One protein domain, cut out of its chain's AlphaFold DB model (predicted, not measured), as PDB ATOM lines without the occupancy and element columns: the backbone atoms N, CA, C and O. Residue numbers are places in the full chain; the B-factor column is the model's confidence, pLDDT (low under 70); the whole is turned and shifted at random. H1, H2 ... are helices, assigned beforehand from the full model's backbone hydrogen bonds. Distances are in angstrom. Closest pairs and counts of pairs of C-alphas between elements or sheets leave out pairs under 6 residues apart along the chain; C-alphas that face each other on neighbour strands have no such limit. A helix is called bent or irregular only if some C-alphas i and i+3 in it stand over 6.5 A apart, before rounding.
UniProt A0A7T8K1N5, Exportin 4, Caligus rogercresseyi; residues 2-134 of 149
ATOM      1  N   ALA A   2      62.083  84.944 158.056       51.28
ATOM      2  CA  ALA A   2      62.806  86.092 157.467       51.28
ATOM      3  C   ALA A   2      62.034  87.438 157.452       51.28
ATOM      4  O   ALA A   2      62.632  88.499 157.607       51.28
ATOM      5  N   GLY A   3      60.699  87.419 157.334       57.12
ATOM      6  CA  GLY A   3      59.872  88.635 157.470       57.12
ATOM      7  C   GLY A   3      59.931  89.248 158.876       57.12
ATOM      8  O   GLY A   3      60.050  90.461 159.015       57.12
ATOM      9  N   LEU A   4      59.977  88.399 159.909       65.38
ATOM     10  CA  LEU A   4      60.154  88.821 161.302       65.38
ATOM     11  C   LEU A   4      61.535  89.442 161.539       65.38
ATOM     12  O   LEU A   4      61.641  90.395 162.301       65.38
ATOM     13  N   MET A   5      62.581  88.953 160.860       61.69
ATOM     14  CA  MET A   5      63.907  89.579 160.906       61.69
ATOM     15  C   MET A   5      63.884  90.982 160.297       61.69
ATOM     16  O   MET A   5      64.413  91.906 160.901       61.69
ATOM     17  N   LYS A   6      63.226  91.168 159.145       68.62
ATOM     18  CA  LYS A   6      63.053  92.496 158.537       68.62
ATOM     19  C   LYS A   6      62.303  93.450 159.473       68.62
ATOM     20  O   LYS A   6      62.758  94.567 159.697       68.62
ATOM     21  N   GLU A   7      61.170  93.022 160.024       69.25
ATOM     22  CA  GLU A   7      60.356  93.849 160.925       69.25
ATOM     23  C   GLU A   7      61.061  94.150 162.253       69.25
ATOM     24  O   GLU A   7      61.041  95.292 162.711       69.25
ATOM     25  N   GLY A   8      61.722  93.151 162.844       70.19
ATOM     26  CA  GLY A   8      62.503  93.293 164.072       70.19
ATOM     27  C   GLY A   8      63.687  94.239 163.893       70.19
ATOM     28  O   GLY A   8      63.830  95.180 164.667       70.19
ATOM     29  N   LEU A   9      64.460  94.065 162.815       73.38
ATOM     30  CA  LEU A   9      65.589  94.932 162.480       73.38
ATOM     31  C   LEU A   9      65.147  96.388 162.298       73.38
ATOM     32  O   LEU A   9      65.809  97.298 162.782       73.38
ATOM     33  N   ILE A  10      64.019  96.628 161.622       70.62
ATOM     34  CA  ILE A  10      63.497  97.987 161.423       70.62
ATOM     35  C   ILE A  10      63.074  98.621 162.754       70.62
ATOM     36  O   ILE A  10      63.326  99.808 162.960       70.62
ATOM     37  N   ARG A  11      62.432  97.852 163.641       75.31
ATOM     38  CA  ARG A  11      61.927  98.345 164.933       75.31
ATOM     39  C   ARG A  11      63.043  98.623 165.936       75.31
ATOM     40  O   ARG A  11      62.985  99.641 166.611       75.31
ATOM     41  N   GLN A  12      64.038  97.743 166.009       78.12
ATOM     42  CA  GLN A  12      65.097  97.777 167.025       78.12
ATOM     43  C   GLN A  12      66.395  98.426 166.530       78.12
ATOM     44  O   GLN A  12      67.366  98.484 167.269       78.12
ATOM     45  N   TRP A  13      66.432  98.945 165.295       77.94
ATOM     46  CA  TRP A  13      67.646  99.525 164.701       77.94
ATOM     47  C   TRP A  13      68.350 100.550 165.599       77.94
ATOM     48  O   TRP A  13      69.572 100.616 165.613       77.94
ATOM     49  N   ARG A  14      67.580 101.370 166.327       74.38
ATOM     50  CA  ARG A  14      68.120 102.424 167.201       74.38
ATOM     51  C   ARG A  14      68.809 101.882 168.455       74.38
ATOM     52  O   ARG A  14      69.607 102.606 169.035       74.38
ATOM     53  N   ASP A  15      68.504 100.644 168.831       82.62
ATOM     54  CA  ASP A  15      69.014  99.996 170.038       82.62
ATOM     55  C   ASP A  15      70.229  99.097 169.740       82.62
ATOM     56  O   ASP A  15      70.855  98.580 170.662       82.62
ATOM     57  N   LEU A  16      70.568  98.899 168.458       83.12
ATOM     58  CA  LEU A  16      71.710  98.090 168.033       83.12
ATOM     59  C   LEU A  16      72.996  98.917 168.025       83.12
ATOM     60  O   LEU A  16      73.035 100.031 167.495       83.12
ATOM     61  N   SER A  17      74.074  98.340 168.558       87.44
ATOM     62  CA  SER A  17      75.395  98.953 168.458       87.44
ATOM     63  C   SER A  17      75.936  98.866 167.017       87.44
ATOM     64  O   SER A  17      75.575  97.952 166.267       87.44
ATOM     65  N   PRO A  18      76.832  99.781 166.598       85.00
ATOM     66  CA  PRO A  18      77.488  99.690 165.291       85.00
ATOM     67  C   PRO A  18      78.246  98.368 165.081       85.00
ATOM     68  O   PRO A  18      78.308  97.856 163.961       85.00
ATOM     69  N   GLU A  19      78.794  97.802 166.159       88.69
ATOM     70  CA  GLU A  19      79.497  96.520 166.147       88.69
ATOM     71  C   GLU A  19      78.535  95.360 165.862       88.69
ATOM     72  O   GLU A  19      78.783  94.573 164.947       88.69
ATOM     73  N   ASP A  20      77.383  95.315 166.539       88.94
ATOM     74  CA  ASP A  20      76.353  94.294 166.300       88.94
ATOM     75  C   ASP A  20      75.818  94.350 164.865       88.94
ATOM     76  O   ASP A  20      75.592  93.314 164.235       88.94
ATOM     77  N   ILE A  21      75.648  95.558 164.316       88.94
ATOM     78  CA  ILE A  21      75.222  95.759 162.924       88.94
ATOM     79  C   ILE A  21      76.266  95.183 161.958       88.94
ATOM     80  O   ILE A  21      75.907  94.474 161.010       88.94
ATOM     81  N   SER A  22      77.551  95.455 162.200       89.44
ATOM     82  CA  SER A  22      78.646  94.939 161.375       89.44
ATOM     83  C   SER A  22      78.743  93.412 161.445       89.44
ATOM     84  O   SER A  22      78.814  92.753 160.402       89.44
ATOM     85  N   LEU A  23      78.659  92.838 162.649       91.75
ATOM     86  CA  LEU A  23      78.683  91.391 162.869       91.75
ATOM     87  C   LEU A  23      77.491  90.697 162.210       91.75
ATOM     88  O   LEU A  23      77.672  89.708 161.498       91.75
ATOM     89  N   LEU A  24      76.279  91.233 162.382       90.75
ATOM     90  CA  LEU A  24      75.072  90.692 161.761       90.75
ATOM     91  C   LEU A  24      75.180  90.714 160.235       90.75
ATOM     92  O   LEU A  24      74.876  89.717 159.581       90.75
ATOM     93  N   ARG A  25      75.642  91.825 159.654       92.44
ATOM     94  CA  ARG A  25      75.860  91.940 158.208       92.44
ATOM     95  C   ARG A  25      76.852  90.888 157.714       92.44
ATOM     96  O   ARG A  25      76.542  90.158 156.774       92.44
ATOM     97  N   GLY A  26      78.022  90.799 158.350       92.56
ATOM     98  CA  GLY A  26      79.052  89.826 157.992       92.56
ATOM     99  C   GLY A  26      78.543  88.389 158.104       92.56
ATOM    100  O   GLY A  26      78.758  87.582 157.200       92.56
ATOM    101  N   TYR A  27      77.797  88.079 159.164       92.94
ATOM    102  CA  TYR A  27      77.168  86.777 159.353       92.94
ATOM    103  C   TYR A  27      76.173  86.448 158.235       92.94
ATOM    104  O   TYR A  27      76.275  85.390 157.619       92.94
ATOM    105  N   LEU A  28      75.232  87.350 157.934       92.75
ATOM    106  CA  LEU A  28      74.208  87.122 156.909       92.75
ATOM    107  C   LEU A  28      74.818  86.948 155.514       92.75
ATOM    108  O   LEU A  28      74.368  86.083 154.762       92.75
ATOM    109  N   LEU A  29      75.846  87.736 155.183       91.88
ATOM    110  CA  LEU A  29      76.548  87.637 153.904       91.88
ATOM    111  C   LEU A  29      77.295  86.305 153.782       91.88
ATOM    112  O   LEU A  29      77.094  85.567 152.816       91.88
ATOM    113  N   ASN A  30      78.080  85.949 154.798       92.62
ATOM    114  CA  ASN A  30      78.765  84.660 154.835       92.62
ATOM    115  C   ASN A  30      77.776  83.495 154.775       92.62
ATOM    116  O   ASN A  30      78.031  82.510 154.086       92.62
ATOM    117  N   TYR A  31      76.630  83.605 155.447       91.81
ATOM    118  CA  TYR A  31      75.603  82.571 155.450       91.81
ATOM    119  C   TYR A  31      75.059  82.300 154.040       91.81
ATOM    120  O   TYR A  31      75.041  81.146 153.613       91.81
ATOM    121  N   VAL A  32      74.687  83.335 153.274       90.94
ATOM    122  CA  VAL A  32      74.146  83.143 151.910       90.94
ATOM    123  C   VAL A  32      75.184  82.648 150.903       90.94
ATOM    124  O   VAL A  32      74.825  81.928 149.968       90.94
ATOM    125  N   VAL A  33      76.457  83.001 151.099       89.19
ATOM    126  CA  VAL A  33      77.572  82.540 150.258       89.19
ATOM    127  C   VAL A  33      77.919  81.078 150.552       89.19
ATOM    128  O   VAL A  33      78.096  80.290 149.626       89.19
ATOM    129  N   SER A  34      77.986  80.700 151.830       88.88
ATOM    130  CA  SER A  34      78.403  79.357 152.262       88.88
ATOM    131  C   SER A  34      77.309  78.293 152.136       88.88
ATOM    132  O   SER A  34      77.619  77.115 151.970       88.88
ATOM    133  N   HIS A  35      76.030  78.675 152.174       86.75
ATOM    134  CA  HIS A  35      74.914  77.727 152.167       86.75
ATOM    135  C   HIS A  35      74.235  77.655 150.793       86.75
ATOM    136  O   HIS A  35      73.135  78.166 150.575       86.75
ATOM    137  N   GLY A  36      74.879  76.962 149.849       77.81
ATOM    138  CA  GLY A  36      74.375  76.798 148.478       77.81
ATOM    139  C   GLY A  36      73.046  76.039 148.347       77.81
ATOM    140  O   GLY A  36      72.362  76.181 147.338       77.81
ATOM    141  N   SER A  37      72.641  75.282 149.372       83.94
ATOM    142  CA  SER A  37      71.363  74.555 149.420       83.94
ATOM    143  C   SER A  37      70.159  75.426 149.800       83.94
ATOM    144  O   SER A  37      69.027  74.939 149.800       83.94
ATOM    145  N   LEU A  38      70.369  76.709 150.123       85.69
ATOM    146  CA  LEU A  38      69.275  77.629 150.427       85.69
ATOM    147  C   LEU A  38      68.355  77.804 149.220       85.69
ATOM    148  O   LEU A  38      68.805  78.117 148.110       85.69
ATOM    149  N   SER A  39      67.048  77.701 149.472       88.25
ATOM    150  CA  SER A  39      66.038  78.023 148.470       88.25
ATOM    151  C   SER A  39      66.180  79.476 148.009       88.25
ATOM    152  O   SER A  39      66.566  80.356 148.786       88.25
ATOM    153  N   ALA A  40      65.848  79.731 146.741       85.69
ATOM    154  CA  ALA A  40      65.921  81.066 146.148       85.69
ATOM    155  C   ALA A  40      65.162  82.101 146.996       85.69
ATOM    156  O   ALA A  40      65.722  83.130 147.356       85.69
ATOM    157  N   TYR A  41      63.950  81.759 147.443       87.12
ATOM    158  CA  TYR A  41      63.149  82.621 148.310       87.12
ATOM    159  C   TYR A  41      63.867  83.003 149.613       87.12
ATOM    160  O   TYR A  41      63.892  84.172 149.989       87.12
ATOM    161  N   VAL A  42      64.454  82.038 150.333       88.81
ATOM    162  CA  VAL A  42      65.125  82.326 151.615       88.81
ATOM    163  C   VAL A  42      66.357  83.196 151.391       88.81
ATOM    164  O   VAL A  42      66.564  84.170 152.115       88.81
ATOM    165  N   ARG A  43      67.135  82.883 150.355       90.38
ATOM    166  CA  ARG A  43      68.308  83.657 149.945       90.38
ATOM    167  C   ARG A  43      67.940  85.100 149.623       90.38
ATOM    168  O   ARG A  43      68.530  86.009 150.194       90.38
ATOM    169  N   GLU A  44      66.928  85.313 148.788       88.25
ATOM    170  CA  GLU A  44      66.435  86.647 148.433       88.25
ATOM    171  C   GLU A  44      65.982  87.436 149.662       88.25
ATOM    172  O   GLU A  44      66.285  88.619 149.785       88.25
ATOM    173  N   ARG A  45      65.308  86.790 150.622       88.81
ATOM    174  CA  ARG A  45      64.898  87.467 151.858       88.81
ATOM    175  C   ARG A  45      66.081  87.897 152.716       88.81
ATOM    176  O   ARG A  45      66.045  88.996 153.260       88.81
ATOM    177  N   ILE A  46      67.117  87.071 152.826       91.19
ATOM    178  CA  ILE A  46      68.326  87.427 153.577       91.19
ATOM    179  C   ILE A  46      69.079  88.559 152.872       91.19
ATOM    180  O   ILE A  46      69.467  89.534 153.510       91.19
ATOM    181  N   VAL A  47      69.223  88.472 151.549       91.56
ATOM    182  CA  VAL A  47      69.876  89.507 150.742       91.56
ATOM    183  C   VAL A  47      69.100  90.832 150.786       91.56
ATOM    184  O   VAL A  47      69.706  91.900 150.867       91.56
ATOM    185  N   GLN A  48      67.769  90.790 150.849       89.75
ATOM    186  CA  GLN A  48      66.958  91.984 151.087       89.75
ATOM    187  C   GLN A  48      67.245  92.606 152.462       89.75
ATOM    188  O   GLN A  48      67.363  93.825 152.576       89.75
ATOM    189  N   VAL A  49      67.368  91.791 153.516       89.62
ATOM    190  CA  VAL A  49      67.736  92.284 154.854       89.62
ATOM    191  C   VAL A  49      69.128  92.925 154.829       89.62
ATOM    192  O   VAL A  49      69.291  94.017 155.367       89.62
ATOM    193  N   LEU A  50      70.099  92.318 154.136       91.75
ATOM    194  CA  LEU A  50      71.428  92.901 153.919       91.75
ATOM    195  C   LEU A  50      71.355  94.273 153.238       91.75
ATOM    196  O   LEU A  50      71.971  95.223 153.718       91.75
ATOM    197  N   ALA A  51      70.566  94.412 152.171       89.69
ATOM    198  CA  ALA A  51      70.398  95.688 151.477       89.69
ATOM    199  C   ALA A  51      69.809  96.780 152.394       89.69
ATOM    200  O   ALA A  51      70.266  97.924 152.369       89.69
ATOM    201  N   ILE A  52      68.851  96.426 153.259       87.19
ATOM    202  CA  ILE A  52      68.275  97.347 154.253       87.19
ATOM    203  C   ILE A  52      69.328  97.784 155.280       87.19
ATOM    204  O   ILE A  52      69.398  98.974 155.594       87.19
ATOM    205  N   ILE A  53      70.144  96.848 155.788       89.50
ATOM    206  CA  ILE A  53      71.241  97.134 156.730       89.50
ATOM    207  C   ILE A  53      72.214  98.139 156.107       89.50
ATOM    208  O   ILE A  53      72.445  99.209 156.669       89.50
ATOM    209  N   VAL A  54      72.722  97.826 154.912       89.25
ATOM    210  CA  VAL A  54      73.725  98.633 154.197       89.25
ATOM    211  C   VAL A  54      73.216 100.042 153.922       89.25
ATOM    212  O   VAL A  54      73.929 101.027 154.118       89.25
ATOM    213  N   LYS A  55      71.958 100.168 153.506       83.88
ATOM    214  CA  LYS A  55      71.357 101.466 153.221       83.88
ATOM    215  C   LYS A  55      71.148 102.312 154.472       83.88
ATOM    216  O   LYS A  55      71.394 103.512 154.434       83.88
ATOM    217  N   ARG A  56      70.701 101.715 155.579       84.19
ATOM    218  CA  ARG A  56      70.549 102.446 156.847       84.19
ATOM    219  C   ARG A  56      71.900 102.895 157.394       84.19
ATOM    220  O   ARG A  56      72.018 104.034 157.835       84.19
ATOM    221  N   GLN A  57      72.910 102.030 157.312       86.50
ATOM    222  CA  GLN A  57      74.280 102.354 157.703       86.50
ATOM    223  C   GLN A  57      74.891 103.448 156.812       86.50
ATOM    224  O   GLN A  57      75.555 104.331 157.342       86.50
ATOM    225  N   SER A  58      74.544 103.478 155.516       83.69
ATOM    226  CA  SER A  58      74.993 104.508 154.555       83.69
ATOM    227  C   SER A  58      74.703 105.949 154.988       83.69
ATOM    228  O   SER A  58      75.362 106.876 154.527       83.69
ATOM    229  N   ILE A  59      73.682 106.158 155.826       80.62
ATOM    230  CA  ILE A  59      73.335 107.483 156.358       80.62
ATOM    231  C   ILE A  59      74.361 107.924 157.414       80.62
ATOM    232  O   ILE A  59      74.618 109.114 157.568       80.62
ATOM    233  N   GLN A  60      74.942 106.971 158.143       82.50
ATOM    234  CA  GLN A  60      75.854 107.211 159.261       82.50
ATOM    235  C   GLN A  60      77.317 107.280 158.806       82.50
ATOM    236  O   GLN A  60      78.062 108.124 159.290       82.50
ATOM    237  N   ASP A  61      77.720 106.420 157.868       84.69
ATOM    238  CA  ASP A  61      79.107 106.282 157.392       84.69
ATOM    239  C   ASP A  61      79.362 106.952 156.027       84.69
ATOM    240  O   ASP A  61      80.385 106.715 155.387       84.69
ATOM    241  N   GLN A  62      78.406 107.754 155.548       81.94
ATOM    242  CA  GLN A  62      78.438 108.399 154.229       81.94
ATOM    243  C   GLN A  62      78.591 107.423 153.045       81.94
ATOM    244  O   GLN A  62      79.015 107.810 151.955       81.94
ATOM    245  N   GLY A  63      78.200 106.157 153.216       83.00
ATOM    246  CA  GLY A  63      78.192 105.161 152.150       83.00
ATOM    247  C   GLY A  63      79.484 104.371 151.982       83.00
ATOM    248  O   GLY A  63      79.608 103.644 150.995       83.00
ATOM    249  N   GLU A  64      80.423 104.478 152.918       86.62
ATOM    250  CA  GLU A  64      81.669 103.711 152.892       86.62
ATOM    251  C   GLU A  64      81.400 102.201 152.806       86.62
ATOM    252  O   GLU A  64      81.898 101.520 151.902       86.62
ATOM    253  N   GLU A  65      80.551 101.676 153.693       86.31
ATOM    254  CA  GLU A  65      80.272 100.244 153.744       86.31
ATOM    255  C   GLU A  65      79.498  99.763 152.518       86.31
ATOM    256  O   GLU A  65      79.745  98.678 151.985       86.31
ATOM    257  N   ARG A  66      78.603 100.600 151.996       88.50
ATOM    258  CA  ARG A  66      77.908 100.318 150.740       88.50
ATOM    259  C   ARG A  66      78.885 100.161 149.582       88.50
ATOM    260  O   ARG A  66      78.753  99.210 148.814       88.50
ATOM    261  N   GLY A  67      79.875 101.045 149.475       88.75
ATOM    262  CA  GLY A  67      80.921 100.942 148.460       88.75
ATOM    263  C   GLY A  67      81.701  99.626 148.554       88.75
ATOM    264  O   GLY A  67      82.011  99.023 147.526       88.75
ATOM    265  N   ARG A  68      81.977  99.137 149.772       91.25
ATOM    266  CA  ARG A  68      82.607  97.820 149.979       91.25
ATOM    267  C   ARG A  68      81.718  96.677 149.500       91.25
ATOM    268  O   ARG A  68      82.177  95.851 148.718       91.25
ATOM    269  N   ILE A  69      80.448  96.670 149.902       91.69
ATOM    270  CA  ILE A  69      79.487  95.623 149.526       91.69
ATOM    271  C   ILE A  69      79.251  95.587 148.011       91.69
ATOM    272  O   ILE A  69      79.137  94.506 147.436       91.69
ATOM    273  N   LEU A  70      79.219  96.743 147.339       91.00
ATOM    274  CA  LEU A  70      79.117  96.805 145.878       91.00
ATOM    275  C   LEU A  70      80.325  96.152 145.196       91.00
ATOM    276  O   LEU A  70      80.145  95.343 144.287       91.00
ATOM    277  N   LYS A  71      81.543  96.447 145.662       91.69
ATOM    278  CA  LYS A  71      82.769  95.821 145.143       91.69
ATOM    279  C   LYS A  71      82.799  94.317 145.403       91.69
ATOM    280  O   LYS A  71      83.197  93.551 144.531       91.69
ATOM    281  N   GLU A  72      82.357  93.887 146.580       92.19
ATOM    282  CA  GLU A  72      82.281  92.469 146.933       92.19
ATOM    283  C   GLU A  72      81.263  91.726 146.055       92.19
ATOM    284  O   GLU A  72      81.578  90.674 145.502       92.19
ATOM    285  N   ALA A  73      80.086  92.316 145.814       92.50
ATOM    286  CA  ALA A  73      79.092  91.762 144.898       92.50
ATOM    287  C   ALA A  73      79.636  91.627 143.467       92.50
ATOM    288  O   ALA A  73      79.453  90.587 142.837       92.50
ATOM    289  N   GLN A  74      80.336  92.650 142.967       91.75
ATOM    290  CA  GLN A  74      81.005  92.593 141.663       91.75
ATOM    291  C   GLN A  74      82.057  91.478 141.621       91.75
ATOM    292  O   GLN A  74      82.094  90.717 140.658       91.75
ATOM    293  N   SER A  75      82.865  91.331 142.676       92.00
ATOM    294  CA  SER A  75      83.862  90.260 142.783       92.00
ATOM    295  C   SER A  75      83.226  88.868 142.798       92.00
ATOM    296  O   SER A  75      83.717  87.971 142.114       92.00
ATOM    297  N   PHE A  76      82.099  88.676 143.491       92.19
ATOM    298  CA  PHE A  76      81.362  87.409 143.459       92.19
ATOM    299  C   PHE A  76      80.844  87.054 142.065       92.19
ATOM    300  O   PHE A  76      80.790  85.873 141.725       92.19
ATOM    301  N   ILE A  77      80.484  88.051 141.255       90.81
ATOM    302  CA  ILE A  77      80.011  87.840 139.883       90.81
ATOM    303  C   ILE A  77      81.176  87.496 138.949       90.81
ATOM    304  O   ILE A  77      81.073  86.554 138.169       90.81
ATOM    305  N   THR A  78      82.288  88.230 139.025       87.50
ATOM    306  CA  THR A  78      83.388  88.102 138.053       87.50
ATOM    307  C   THR A  78      84.406  87.029 138.420       87.50
ATOM    308  O   THR A  78      84.943  86.361 137.544       87.50
ATOM    309  N   THR A  79      84.683  86.865 139.713       85.31
ATOM    310  CA  THR A  79      85.761  86.010 140.240       85.31
ATOM    311  C   THR A  79      85.219  84.875 141.112       85.31
ATOM    312  O   THR A  79      85.983  84.089 141.663       85.31
ATOM    313  N   GLY A  80      83.895  84.783 141.277       78.69
ATOM    314  CA  GLY A  80      83.265  83.732 142.064       78.69
ATOM    315  C   GLY A  80      83.582  82.341 141.516       78.69
ATOM    316  O   GLY A  80      83.374  82.059 140.340       78.69
ATOM    317  N   ASN A  81      84.026  81.445 142.397       79.81
ATOM    318  CA  ASN A  81      84.459  80.092 142.030       79.81
ATOM    319  C   ASN A  81      83.300  79.153 141.645       79.81
ATOM    320  O   ASN A  81      83.531  78.005 141.268       79.81
ATOM    321  N   ASN A  82      82.047  79.590 141.805       85.25
ATOM    322  CA  ASN A  82      80.863  78.800 141.492       85.25
ATOM    323  C   ASN A  82      79.648  79.683 141.138       85.25
ATOM    324  O   ASN A  82      79.558  80.849 141.526       85.25
ATOM    325  N   MET A  83      78.673  79.079 140.448       85.25
ATOM    326  CA  MET A  83      77.411  79.715 140.031       85.25
ATOM    327  C   MET A  83      76.617  80.292 141.213       85.25
ATOM    328  O   MET A  83      75.896  81.277 141.076       85.25
ATOM    329  N   GLN A  84      76.747  79.693 142.396       85.75
ATOM    330  CA  GLN A  84      76.058  80.153 143.595       85.75
ATOM    331  C   GLN A  84      76.553  81.534 144.041       85.75
ATOM    332  O   GLN A  84      75.727  82.405 144.309       85.75
ATOM    333  N   MET A  85      77.867  81.751 144.091       88.81
ATOM    334  CA  MET A  85      78.459  83.051 144.421       88.81
ATOM    335  C   MET A  85      78.032  84.114 143.410       88.81
ATOM    336  O   MET A  85      77.596  85.190 143.811       88.81
ATOM    337  N   GLN A  86      78.045  83.779 142.119       90.44
ATOM    338  CA  GLN A  86      77.587  84.682 141.061       90.44
ATOM    339  C   GLN A  86      76.112  85.063 141.243       90.44
ATOM    340  O   GLN A  86      75.769  86.245 141.211       90.44
ATOM    341  N   MET A  87      75.238  84.086 141.524       88.88
ATOM    342  CA  MET A  87      73.825  84.343 141.827       88.88
ATOM    343  C   MET A  87      73.652  85.227 143.066       88.88
ATOM    344  O   MET A  87      72.838  86.145 143.038       88.88
ATOM    345  N   VAL A  88      74.411  84.986 144.140       90.62
ATOM    346  CA  VAL A  88      74.378  85.826 145.350       90.62
ATOM    347  C   VAL A  88      74.808  87.258 145.032       90.62
ATOM    348  O   VAL A  88      74.118  88.191 145.444       90.62
ATOM    349  N   GLY A  89      75.884  87.445 144.263       91.62
ATOM    350  CA  GLY A  89      76.337  88.763 143.818       91.62
ATOM    351  C   GLY A  89      75.269  89.500 143.003       91.62
ATOM    352  O   GLY A  89      74.939  90.647 143.309       91.62
ATOM    353  N   CYS A  90      74.641  88.821 142.037       90.94
ATOM    354  CA  CYS A  90      73.531  89.375 141.255       90.94
ATOM    355  C   CYS A  90      72.325  89.744 142.133       90.94
ATOM    356  O   CYS A  90      71.777  90.843 142.005       90.94
ATOM    357  N   SER A  91      71.919  88.861 143.051       91.44
ATOM    358  CA  SER A  91      70.826  89.133 143.990       91.44
ATOM    359  C   SER A  91      71.137  90.322 144.901       91.44
ATOM    360  O   SER A  91      70.228  91.092 145.216       91.44
ATOM    361  N   LEU A  92      72.397  90.494 145.315       91.88
ATOM    362  CA  LEU A  92      72.832  91.595 146.174       91.88
ATOM    363  C   LEU A  92      72.768  92.935 145.437       91.88
ATOM    364  O   LEU A  92      72.145  93.864 145.948       91.88
ATOM    365  N   LEU A  93      73.305  93.013 144.212       91.19
ATOM    366  CA  LEU A  93      73.177  94.208 143.367       91.19
ATOM    367  C   LEU A  93      71.707  94.555 143.102       91.19
ATOM    368  O   LEU A  93      71.298  95.700 143.284       91.19
ATOM    369  N   SER A  94      70.892  93.563 142.730       89.88
ATOM    370  CA  SER A  94      69.464  93.760 142.455       89.88
ATOM    371  C   SER A  94      68.688  94.242 143.689       89.88
ATOM    372  O   SER A  94      67.868  95.161 143.595       89.88
ATOM    373  N   SER A  95      68.980  93.678 144.866       89.62
ATOM    374  CA  SER A  95      68.325  94.067 146.120       89.62
ATOM    375  C   SER A  95      68.719  95.476 146.552       89.62
ATOM    376  O   SER A  95      67.848  96.245 146.956       89.62
ATOM    377  N   LEU A  96      69.997  95.846 146.413       87.50
ATOM    378  CA  LEU A  96      70.460  97.213 146.662       87.50
ATOM    379  C   LEU A  96      69.739  98.194 145.730       87.50
ATOM    380  O   LEU A  96      69.073  99.104 146.219       87.50
ATOM    381  N   LEU A  97      69.774  97.968 144.412       84.50
ATOM    382  CA  LEU A  97      69.067  98.799 143.426       84.50
ATOM    383  C   LEU A  97      67.583  98.983 143.771       84.50
ATOM    384  O   LEU A  97      67.070 100.101 143.740       84.50
ATOM    385  N   THR A  98      66.899  97.896 144.130       83.69
ATOM    386  CA  THR A  98      65.475  97.926 144.493       83.69
ATOM    387  C   THR A  98      65.221  98.761 145.750       83.69
ATOM    388  O   THR A  98      64.304  99.586 145.784       83.69
ATOM    389  N   GLU A  99      66.041  98.589 146.788       78.56
ATOM    390  CA  GLU A  99      65.921  99.369 148.022       78.56
ATOM    391  C   GLU A  99      66.228 100.862 147.790       78.56
ATOM    392  O   GLU A  99      65.589 101.709 148.413       78.56
ATOM    393  N   TYR A 100      67.120 101.231 146.866       71.81
ATOM    394  CA  TYR A 100      67.343 102.640 146.500       71.81
ATOM    395  C   TYR A 100      66.202 103.218 145.648       71.81
ATOM    396  O   TYR A 100      65.685 104.295 145.950       71.81
ATOM    397  N   ALA A 101      65.715 102.475 144.651       70.12
ATOM    398  CA  ALA A 101      64.619 102.907 143.777       70.12
ATOM    399  C   ALA A 101      63.303 103.172 144.533       70.12
ATOM    400  O   ALA A 101      62.512 104.031 144.139       70.12
ATOM    401  N   THR A 102      63.055 102.455 145.632       65.94
ATOM    402  CA  THR A 102      61.887 102.698 146.497       65.94
ATOM    403  C   THR A 102      62.010 103.974 147.336       65.94
ATOM    404  O   THR A 102      60.992 104.551 147.700       65.94
ATOM    405  N   THR A 103      63.224 104.460 147.614       58.88
ATOM    406  CA  THR A 103      63.465 105.687 148.405       58.88
ATOM    407  C   THR A 103      63.518 106.946 147.565       58.88
ATOM    408  O   THR A 103      62.990 107.968 147.990       58.88
ATOM    409  N   LEU A 104      63.990 106.853 146.322       53.09
ATOM    410  CA  LEU A 104      63.882 107.950 145.352       53.09
ATOM    411  C   LEU A 104      62.422 108.347 145.062       53.09
ATOM    412  O   LEU A 104      62.149 109.487 144.713       53.09
ATOM    413  N   LYS A 105      61.461 107.435 145.262       50.78
ATOM    414  CA  LYS A 105      60.021 107.730 145.159       50.78
ATOM    415  C   LYS A 105      59.436 108.444 146.387       50.78
ATOM    416  O   LYS A 105      58.283 108.854 146.331       50.78
ATOM    417  N   SER A 106      60.183 108.550 147.490       43.00
ATOM    418  CA  SER A 106      59.672 109.001 148.796       43.00
ATOM    419  C   SER A 106      60.370 110.246 149.358       43.00
ATOM    420  O   SER A 106      59.893 110.790 150.352       43.00
ATOM    421  N   SER A 107      61.478 110.699 148.771       43.59
ATOM    422  CA  SER A 107      62.249 111.848 149.262       43.59
ATOM    423  C   SER A 107      62.811 112.644 148.088       43.59
ATOM    424  O   SER A 107      63.583 112.109 147.300       43.59
ATOM    425  N   ASP A 108      62.448 113.928 148.003       42.56
ATOM    426  CA  ASP A 108      62.795 114.882 146.928       42.56
ATOM    427  C   ASP A 108      64.282 115.318 146.939       42.56
ATOM    428  O   ASP A 108      64.678 116.318 146.351       42.56
ATOM    429  N   VAL A 109      65.128 114.571 147.654       48.53
ATOM    430  CA  VAL A 109      66.569 114.800 147.774       48.53
ATOM    431  C   VAL A 109      67.247 113.431 147.794       48.53
ATOM    432  O   VAL A 109      67.437 112.830 148.851       48.53
ATOM    433  N   GLY A 110      67.560 112.901 146.609       54.59
ATOM    434  CA  GLY A 110      68.467 111.759 146.485       54.59
ATOM    435  C   GLY A 110      69.849 112.156 147.002       54.59
ATOM    436  O   GLY A 110      70.317 113.271 146.755       54.59
ATOM    437  N   LEU A 111      70.495 111.274 147.756       60.62
ATOM    438  CA  LEU A 111      71.822 111.567 148.293       60.62
ATOM    439  C   LEU A 111      72.834 111.546 147.129       60.62
ATOM    440  O   LEU A 111      72.724 110.683 146.256       60.62
ATOM    441  N   PRO A 112      73.839 112.446 147.082       66.19
ATOM    442  CA  PRO A 112      74.732 112.592 145.922       66.19
ATOM    443  C   PRO A 112      75.406 111.292 145.461       66.19
ATOM    444  O   PRO A 112      75.679 111.100 144.277       66.19
ATOM    445  N   TRP A 113      75.646 110.378 146.398       66.62
ATOM    446  CA  TRP A 113      76.291 109.098 146.144       66.62
ATOM    447  C   TRP A 113      75.379 108.032 145.520       66.62
ATOM    448  O   TRP A 113      75.863 107.089 144.899       66.62
ATOM    449  N   GLU A 114      74.057 108.163 145.645       67.62
ATOM    450  CA  GLU A 114      73.116 107.215 145.036       67.62
ATOM    451  C   GLU A 114      73.217 107.279 143.509       67.62
ATOM    452  O   GLU A 114      73.189 106.253 142.833       67.62
ATOM    453  N   VAL A 115      73.437 108.479 142.963       70.88
ATOM    454  CA  VAL A 115      73.640 108.694 141.525       70.88
ATOM    455  C   VAL A 115      74.961 108.082 141.050       70.88
ATOM    456  O   VAL A 115      74.998 107.453 139.991       70.88
ATOM    457  N   THR A 116      76.044 108.223 141.825       76.06
ATOM    458  CA  THR A 116      77.348 107.647 141.459       76.06
ATOM    459  C   THR A 116      77.335 106.125 141.500       76.06
ATOM    460  O   THR A 116      77.897 105.492 140.609       76.06
ATOM    461  N   ASP A 117      76.648 105.525 142.471       78.44
ATOM    462  CA  ASP A 117      76.583 104.067 142.583       78.44
ATOM    463  C   ASP A 117      75.636 103.447 141.562       78.44
ATOM    464  O   ASP A 117      75.965 102.420 140.975       78.44
ATOM    465  N   LEU A 118      74.500 104.092 141.271       77.19
ATOM    466  CA  LEU A 118      73.631 103.680 140.168       77.19
ATOM    467  C   LEU A 118      74.392 103.675 138.842       77.19
ATOM    468  O   LEU A 118      74.279 102.720 138.071       77.19
ATOM    469  N   LYS A 119      75.206 104.709 138.601       81.56
ATOM    470  CA  LYS A 119      76.083 104.774 137.434       81.56
ATOM    471  C   LYS A 119      77.096 103.624 137.428       81.56
ATOM    472  O   LYS A 119      77.196 102.936 136.418       81.56
ATOM    473  N   ALA A 120      77.786 103.368 138.541       83.25
ATOM    474  CA  ALA A 120      78.772 102.289 138.636       83.25
ATOM    475  C   ALA A 120      78.154 100.894 138.424       83.25
ATOM    476  O   ALA A 120      78.719 100.054 137.723       83.25
ATOM    477  N   ILE A 121      76.969 100.644 138.991       83.69
ATOM    478  CA  ILE A 121      76.234  99.389 138.793       83.69
ATOM    479  C   ILE A 121      75.800  99.250 137.329       83.69
ATOM    480  O   ILE A 121      75.941  98.178 136.745       83.69
ATOM    481  N   PHE A 122      75.302 100.326 136.715       84.56
ATOM    482  CA  PHE A 122      74.917 100.322 135.306       84.56
ATOM    483  C   PHE A 122      76.109 100.040 134.381       84.56
ATOM    484  O   PHE A 122      76.011  99.187 133.501       84.56
ATOM    485  N   GLU A 123      77.244 100.703 134.608       87.88
ATOM    486  CA  GLU A 123      78.488 100.472 133.866       87.88
ATOM    487  C   GLU A 123      78.967  99.022 134.003       87.88
ATOM    488  O   GLU A 123      79.329  98.397 133.005       87.88
ATOM    489  N   PHE A 124      78.889  98.454 135.210       88.38
ATOM    490  CA  PHE A 124      79.203  97.048 135.449       88.38
ATOM    491  C   PHE A 124      78.288  96.102 134.659       88.38
ATOM    492  O   PHE A 124      78.774  95.209 133.964       88.38
ATOM    493  N   CYS A 125      76.970  96.316 134.704       85.75
ATOM    494  CA  CYS A 125      76.014  95.514 133.938       85.75
ATOM    495  C   CYS A 125      76.270  95.606 132.427       85.75
ATOM    496  O   CYS A 125      76.216  94.595 131.728       85.75
ATOM    497  N   LEU A 126      76.577  96.803 131.917       87.75
ATOM    498  CA  LEU A 126      76.936  96.998 130.512       87.75
ATOM    499  C   LEU A 126      78.205  96.234 130.130       87.75
ATOM    500  O   LEU A 126      78.254  95.656 129.045       87.75
ATOM    501  N   GLN A 127      79.221  96.231 130.992       88.81
ATOM    502  CA  GLN A 127      80.461  95.501 130.746       88.81
ATOM    503  C   GLN A 127      80.215  93.989 130.682       88.81
ATOM    504  O   GLN A 127      80.606  93.352 129.705       88.81
ATOM    505  N   ALA A 128      79.481  93.436 131.651       84.94
ATOM    506  CA  ALA A 128      79.122  92.019 131.662       84.94
ATOM    507  C   ALA A 128      78.311  91.616 130.412       84.94
ATOM    508  O   ALA A 128      78.561  90.576 129.805       84.94
ATOM    509  N   LEU A 129      77.370  92.463 129.974       85.06
ATOM    510  CA  LEU A 129      76.606  92.234 128.743       85.06
ATOM    511  C   LEU A 129      77.494  92.238 127.495       85.06
ATOM    512  O   LEU A 129      77.317  91.391 126.621       85.06
ATOM    513  N   LYS A 130      78.452  93.166 127.398       87.69
ATOM    514  CA  LYS A 130      79.404  93.208 126.278       87.69
ATOM    515  C   LYS A 130      80.248  91.941 126.215       87.69
ATOM    516  O   LYS A 130      80.383  91.377 125.137       87.69
ATOM    517  N   GLU A 131      80.762  91.475 127.350       86.44
ATOM    518  CA  GLU A 131      81.545  90.235 127.425       86.44
ATOM    519  C   GLU A 131      80.730  89.020 126.965       86.44
ATOM    520  O   GLU A 131      81.212  88.225 126.156       86.44
ATOM    521  N   LEU A 132      79.463  88.925 127.381       83.50
ATOM    522  CA  LEU A 132      78.550  87.880 126.912       83.50
ATOM    523  C   LEU A 132      78.326  87.952 125.395       83.50
ATOM    524  O   LEU A 132      78.434  86.933 124.710       83.50
ATOM    525  N   LEU A 133      78.081  89.144 124.848       85.38
ATOM    526  CA  LEU A 133      77.910  89.331 123.405       85.38
ATOM    527  C   LEU A 133      79.182  88.960 122.631       85.38
ATOM    528  O   LEU A 133      79.097  88.250 121.631       85.38
ATOM    529  N   SER A 134      80.361  89.353 123.114       86.25
ATOM    530  CA  SER A 134      81.650  88.991 122.509       86.25
ATOM    531  C   SER A 134      81.957  87.493 122.599       86.25
ATOM    532  O   SER A 134      82.572  86.943 121.692       86.25
TER     533      SER A 134
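Overview. This is residues 2 to 134 of the 149 residues of the protein "Exportin 4" of Caligus rogercresseyi (UniProt A0A7T8K1N5). Five helices make an up-and-down bundle, each running against the one before it: H3 and H5 cross in the core, H2, H4 and H6 form a row over them, and H1 sits on the outside against H3. The end of H6, residues 129 to 134, sticks out past the rest. The printed part has 133 residues with six named helices, H1 to H6 in chain order, and no named strand; its class is all helix, and the packing is part aligned, part crossed. The whole is compact, with a radius of gyration of the C-alphas of 15.0 A and spans of 50, 38 and 23 A.

Arrangement. H1, residues 2 to 15, touches H3, residues 40 to 57, with residues 2 to 6 alone, at a shallow tilt of 14 degrees, the same way; the closest C-alphas, of Lys 6 and Val 49, are 6.0 A apart. H2, residues 18 to 34, is apart from H1 and forms a helical hairpin with H3, closest at the C-alphas of Val 32 and Arg 43, 6.2 A. H4, residues 64 to 78, touches H3 with residues 65 and 66 alone, closest at the C-alphas of Val 54 and Arg 66, 5.7 A; the two form a hairpin. H5, residues 83 to 104, is a hub with H3, each touching four helices. H5 and H3 stand at a steep tilt of 50 degrees, the C-alphas of Ala 51 and Leu 96 5.1 A apart. H4 and H5 form a hairpin at a steep tilt of 39 degrees, the C-alphas of Ile 77 and Gln 86 4.2 A apart. H6, residues 112 to 134, forms a hairpin with H5 but only just touches it, with 3 pairs of C-alphas within 8 A, the closest being Leu 97 and Leu 118 at 7.4 A. H2, H3 and H4 have each O i to N i+4 pair within hydrogen-bond range; H1 has 8 of 10, H5 17 of 18 and H6 18 of 19.

Along the chain. H1 begins at C-alpha 2 (62.806, 86.092, 157.467), is 19.7 A long and is irregular, C-alphas 11 and 14 being 7.8 A apart. H2 is 24.2 A, H3 25.6 A, H4 21.6 A and H5 31.8 A long. H6, 34.0 A, ends at C-alpha 134 (81.650, 88.991, 122.509).

Size, cuts and confidence. The C-alphas farthest apart are those of Asp 15 and Ser 134, 50.4 A. The printed part has no cut and no long link. Its mean pLDDT is 82.1, and residues 2 to 7 and 102 to 114 are under 70.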